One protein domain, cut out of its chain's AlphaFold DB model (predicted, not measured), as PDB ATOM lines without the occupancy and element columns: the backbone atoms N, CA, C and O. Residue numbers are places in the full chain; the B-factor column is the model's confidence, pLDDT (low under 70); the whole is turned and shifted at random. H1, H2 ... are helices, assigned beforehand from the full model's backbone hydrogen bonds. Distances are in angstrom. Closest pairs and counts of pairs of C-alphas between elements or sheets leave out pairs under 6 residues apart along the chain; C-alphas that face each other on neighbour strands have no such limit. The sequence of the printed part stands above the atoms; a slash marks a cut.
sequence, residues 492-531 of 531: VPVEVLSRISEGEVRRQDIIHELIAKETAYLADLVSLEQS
ATOM      1  N   VAL A 492     -16.394  44.089   6.569       76.50
ATOM      2  CA  VAL A 492     -16.370  44.956   7.749       76.50
ATOM      3  C   VAL A 492     -17.502  45.991   7.670       76.50
ATOM      4  O   VAL A 492     -17.660  46.631   6.630       76.50
ATOM      5  N   PRO A 493     -18.290  46.188   8.748       84.12
ATOM      6  CA  PRO A 493     -19.351  47.194   8.778       84.12
ATOM      7  C   PRO A 493     -18.843  48.612   8.471       84.12
ATOM      8  O   PRO A 493     -17.749  49.005   8.891       84.12
ATOM      9  N   VAL A 494     -19.657  49.405   7.772       75.50
ATOM     10  CA  VAL A 494     -19.298  50.759   7.304       75.50
ATOM     11  C   VAL A 494     -18.974  51.694   8.477       75.50
ATOM     12  O   VAL A 494     -18.121  52.576   8.365       75.50
ATOM     13  N   GLU A 495     -19.579  51.458   9.641       78.69
ATOM     14  CA  GLU A 495     -19.338  52.201  10.878       78.69
ATOM     15  C   GLU A 495     -17.898  52.028  11.376       78.69
ATOM     16  O   GLU A 495     -17.321  52.967  11.923       78.69
ATOM     17  N   VAL A 496     -17.297  50.856  11.151       75.69
ATOM     18  CA  VAL A 496     -15.909  50.564  11.530       75.69
ATOM     19  C   VAL A 496     -14.951  51.178  10.516       75.69
ATOM     20  O   VAL A 496     -13.991  51.834  10.914       75.69
ATOM     21  N   LEU A 497     -15.254  51.061   9.217       79.69
ATOM     22  CA  LEU A 497     -14.448  51.660   8.146       79.69
ATOM     23  C   LEU A 497     -14.372  53.188   8.258       79.69
ATOM     24  O   LEU A 497     -13.329  53.770   7.988       79.69
ATOM     25  N   SER A 498     -15.445  53.840   8.719       78.62
ATOM     26  CA  SER A 498     -15.466  55.298   8.917       78.62
ATOM     27  C   SER A 498     -14.565  55.802  10.056       78.62
ATOM     28  O   SER A 498     -14.271  56.994  10.119       78.62
ATOM     29  N   ARG A 499     -14.123  54.911  10.957       82.44
ATOM     30  CA  ARG A 499     -13.290  55.240  12.130       82.44
ATOM     31  C   ARG A 499     -11.802  54.979  11.921       82.44
ATOM     32  O   ARG A 499     -11.003  55.302  12.798       82.44
ATOM     33  N   ILE A 500     -11.420  54.405  10.784       85.00
ATOM     34  CA  ILE A 500     -10.037  54.048  10.467       85.00
ATOM     35  C   ILE A 500      -9.572  54.785   9.211       85.00
ATOM     36  O   ILE A 500     -10.343  55.048   8.294       85.00
ATOM     37  N   SER A 501      -8.294  55.166   9.180       84.88
ATOM     38  CA  SER A 501      -7.734  55.905   8.041       84.88
ATOM     39  C   SER A 501      -7.707  55.043   6.771       84.88
ATOM     40  O   SER A 501      -7.484  53.837   6.859       84.88
ATOM     41  N   GLU A 502      -7.833  55.644   5.582       79.44
ATOM     42  CA  GLU A 502      -7.728  54.903   4.308       79.44
ATOM     43  C   GLU A 502      -6.416  54.111   4.181       79.44
ATOM     44  O   GLU A 502      -6.388  53.034   3.585       79.44
ATOM     45  N   GLY A 503      -5.323  54.630   4.752       78.31
ATOM     46  CA  GLY A 503      -4.040  53.930   4.791       78.31
ATOM     47  C   GLY A 503      -4.096  52.648   5.620       78.31
ATOM     48  O   GLY A 503      -3.483  51.655   5.240       78.31
ATOM     49  N   GLU A 504      -4.867  52.649   6.707       79.38
ATOM     50  CA  GLU A 504      -5.071  51.471   7.549       79.38
ATOM     51  C   GLU A 504      -6.030  50.472   6.901       79.38
ATOM     52  O   GLU A 504      -5.729  49.285   6.884       79.38
ATOM     53  N   VAL A 505      -7.098  50.938   6.242       83.19
ATOM     54  CA  VAL A 505      -7.979  50.068   5.436       83.19
ATOM     55  C   VAL A 505      -7.168  49.307   4.383       83.19
ATOM     56  O   VAL A 505      -7.292  48.091   4.268       83.19
ATOM     57  N   ARG A 506      -6.271  49.997   3.659       80.56
ATOM     58  CA  ARG A 506      -5.398  49.355   2.659       80.56
ATOM     59  C   ARG A 506      -4.428  48.349   3.273       80.56
ATOM     60  O   ARG A 506      -4.176  47.318   2.656       80.56
ATOM     61  N   ARG A 507      -3.863  48.629   4.455       80.56
ATOM     62  CA  ARG A 507      -2.989  47.665   5.147       80.56
ATOM     63  C   ARG A 507      -3.753  46.406   5.532       80.56
ATOM     64  O   ARG A 507      -3.253  45.314   5.286       80.56
ATOM     65  N   GLN A 508      -4.946  46.563   6.095       85.62
ATOM     66  CA  GLN A 508      -5.776  45.440   6.517       85.62
ATOM     67  C   GLN A 508      -6.235  44.597   5.320       85.62
ATOM     68  O   GLN A 508      -6.134  43.373   5.376       85.62
ATOM     69  N   ASP A 509      -6.612  45.223   4.201       83.31
ATOM     70  CA  ASP A 509      -6.906  44.506   2.951       83.31
ATOM     71  C   ASP A 509      -5.717  43.633   2.496       83.31
ATOM     72  O   ASP A 509      -5.906  42.457   2.190       83.31
ATOM     73  N   ILE A 510      -4.486  44.166   2.515       81.06
ATOM     74  CA  ILE A 510      -3.273  43.422   2.124       81.06
ATOM     75  C   ILE A 510      -2.977  42.271   3.098       81.06
ATOM     76  O   ILE A 510      -2.651  41.167   2.662       81.06
ATOM     77  N   ILE A 511      -3.082  42.507   4.411       77.25
ATOM     78  CA  ILE A 511      -2.833  41.482   5.438       77.25
ATOM     79  C   ILE A 511      -3.807  40.317   5.264       77.25
ATOM     80  O   ILE A 511      -3.394  39.157   5.251       77.25
ATOM     81  N   HIS A 512      -5.092  40.616   5.091       80.56
ATOM     82  CA  HIS A 512      -6.110  39.589   4.919       80.56
ATOM     83  C   HIS A 512      -5.983  38.845   3.582       80.56
ATOM     84  O   HIS A 512      -6.239  37.642   3.549       80.56
ATOM     85  N   GLU A 513      -5.526  39.501   2.510       81.69
ATOM     86  CA  GLU A 513      -5.194  38.830   1.245       81.69
ATOM     87  C   GLU A 513      -4.020  37.848   1.408       81.69
ATOM     88  O   GLU A 513      -4.068  36.732   0.889       81.69
ATOM     89  N   LEU A 514      -2.979  38.230   2.158       78.88
ATOM     90  CA  LEU A 514      -1.850  37.346   2.469       78.88
ATOM     91  C   LEU A 514      -2.288  36.129   3.288       78.88
ATOM     92  O   LEU A 514      -1.940  35.006   2.935       78.88
ATOM     93  N   ILE A 515      -3.092  36.338   4.335       73.31
ATOM     94  CA  ILE A 515      -3.616  35.247   5.169       73.31
ATOM     95  C   ILE A 515      -4.476  34.291   4.335       73.31
ATOM     96  O   ILE A 515      -4.349  33.077   4.481       73.31
ATOM     97  N   ALA A 516      -5.317  34.812   3.436       75.56
ATOM     98  CA  ALA A 516      -6.139  33.983   2.558       75.56
ATOM     99  C   ALA A 516      -5.281  33.106   1.629       75.56
ATOM    100  O   ALA A 516      -5.543  31.911   1.503       75.56
ATOM    101  N   LYS A 517      -4.214  33.666   1.038       76.81
ATOM    102  CA  LYS A 517      -3.267  32.909   0.198       76.81
ATOM    103  C   LYS A 517      -2.501  31.847   0.987       76.81
ATOM    104  O   LYS A 517      -2.357  30.731   0.499       76.81
ATOM    105  N   GLU A 518      -2.051  32.168   2.199       75.31
ATOM    106  CA  GLU A 518      -1.359  31.220   3.083       75.31
ATOM    107  C   GLU A 518      -2.293  30.072   3.500       75.31
ATOM    108  O   GLU A 518      -1.915  28.905   3.477       75.31
ATOM    109  N   THR A 519      -3.550  30.392   3.820       72.31
ATOM    110  CA  THR A 519      -4.564  29.399   4.211       72.31
ATOM    111  C   THR A 519      -4.905  28.468   3.048       72.31
ATOM    112  O   THR A 519      -4.992  27.258   3.247       72.31
ATOM    113  N   ALA A 520      -5.032  29.003   1.828       72.94
ATOM    114  CA  ALA A 520      -5.229  28.202   0.619       72.94
ATOM    115  C   ALA A 520      -4.030  27.278   0.342       72.94
ATOM    116  O   ALA A 520      -4.211  26.093   0.084       72.94
ATOM    117  N   TYR A 521      -2.803  27.788   0.492       76.06
ATOM    118  CA  TYR A 521      -1.583  26.991   0.346       76.06
ATOM    119  C   TYR A 521      -1.503  25.838   1.360       76.06
ATOM    120  O   TYR A 521      -1.138  24.717   1.004       76.06
ATOM    121  N   LEU A 522      -1.886  26.082   2.618       73.06
ATOM    122  CA  LEU A 522      -1.948  25.041   3.647       73.06
ATOM    123  C   LEU A 522      -3.035  23.999   3.352       73.06
ATOM    124  O   LEU A 522      -2.807  22.811   3.571       73.06
ATOM    125  N   ALA A 523      -4.193  24.417   2.839       70.88
ATOM    126  CA  ALA A 523      -5.255  23.497   2.437       70.88
ATOM    127  C   ALA A 523      -4.816  22.594   1.268       70.88
ATOM    128  O   ALA A 523      -5.059  21.386   1.303       70.88
ATOM    129  N   ASP A 524      -4.105  23.150   0.283       75.88
ATOM    130  CA  ASP A 524      -3.539  22.393  -0.837       75.88
ATOM    131  C   ASP A 524      -2.468  21.389  -0.372       75.88
ATOM    132  O   ASP A 524      -2.458  20.245  -0.825       75.88
ATOM    133  N   LEU A 525      -1.609  21.768   0.582       72.06
ATOM    134  CA  LEU A 525      -0.630  20.864   1.206       72.06
ATOM    135  C   LEU A 525      -1.298  19.680   1.920       72.06
ATOM    136  O   LEU A 525      -0.870  18.541   1.743       72.06
ATOM    137  N   VAL A 526      -2.365  19.933   2.683       73.31
ATOM    138  CA  VAL A 526      -3.133  18.880   3.371       73.31
ATOM    139  C   VAL A 526      -3.820  17.948   2.368       73.31
ATOM    140  O   VAL A 526      -3.884  16.741   2.599       73.31
ATOM    141  N   SER A 527      -4.303  18.483   1.243       70.44
ATOM    142  CA  SER A 527      -4.900  17.693   0.159       70.44
ATOM    143  C   SER A 527      -3.870  16.783  -0.528       70.44
ATOM    144  O   SER A 527      -4.164  15.625  -0.818       70.44
ATOM    145  N   LEU A 528      -2.637  17.271  -0.719       67.56
ATOM    146  CA  LEU A 528      -1.530  16.511  -1.311       67.56
ATOM    147  C   LEU A 528      -0.958  15.424  -0.385       67.56
ATOM    148  O   LEU A 528      -0.456  14.423  -0.880       67.56
ATOM    149  N   GLU A 529      -1.027  15.590   0.940       66.38
ATOM    150  CA  GLU A 529      -0.632  14.541   1.901       66.38
ATOM    151  C   GLU A 529      -1.671  13.413   2.029       66.38
ATOM    152  O   GLU A 529      -1.355  12.329   2.520       66.38
ATOM    153  N   GLN A 530      -2.914  13.663   1.606       60.28
ATOM    154  CA  GLN A 530      -4.016  12.694   1.641       60.28
ATOM    155  C   GLN A 530      -4.225  11.944   0.313       60.28
ATOM    156  O   GLN A 530      -5.036  11.013   0.270       60.28
ATOM    157  N   SER A 531      -3.503  12.324  -0.746       51.97
ATOM    158  CA  SER A 531      -3.434  11.635  -2.047       51.97
ATOM    159  C   SER A 531      -2.195  10.758  -2.155       51.97
ATOM    160  O   SER A 531      -2.316   9.634  -2.693       51.97
TER     161      SER A 531
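Overview. This is residues 492 to 531 of the 531 residues of an uncharacterized protein of Gymnopus androsaceus JB14 (UniProt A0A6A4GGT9). Picture one long, straight helix, H2, with a small hook at its first end: residues 492 to 501, which hold the short helix H1, turn off to one side there. H2 makes the longest axis, and most of it, residues 506 to 529, stands free with nothing packed along it. The printed part has 40 residues with two named helices, H1 then H2, and no named strand, and its class is all helix. It is extended, a rod spanning 47 by 17 by 6 A, with a radius of gyration of the C-alphas of 15.3 A.

Arrangement. Look first at H1, residues 494 to 497, and then at H2, residues 502 to 529. They are close but not clearly touching, with 1 pair of C-alphas within 8 A: Leu 497 and Val 505, the closest, 7.2 A apart. Their centres are 22.1 A apart. In H2 every O i to N i+4 pair is within hydrogen-bond range; H1 is too short for such a pair, and its 1 pair of O i and N i+3 is within range.

Along the chain. Find C-alpha 494 at (-19.298, 50.759, 7.304), where H1 begins; it runs 5.0 A to C-alpha 497. After the 4 residues between H1 and H2, find C-alpha 502 at (-7.728, 54.903, 4.308); from there H2 runs 41.1 A, 28 residues, to C-alpha 529 at (-0.632, 14.541, 1.901).

Size, cuts and confidence. The two C-alphas farthest apart are those of Arg 499 and Ser 531, 46.9 A. The printed part has no cut, and the link from H1 to H2 is tight. Residue 531 is the chain's last. The mean pLDDT of the printed part is 76.4; look for values under 70 at residues 528 to 531.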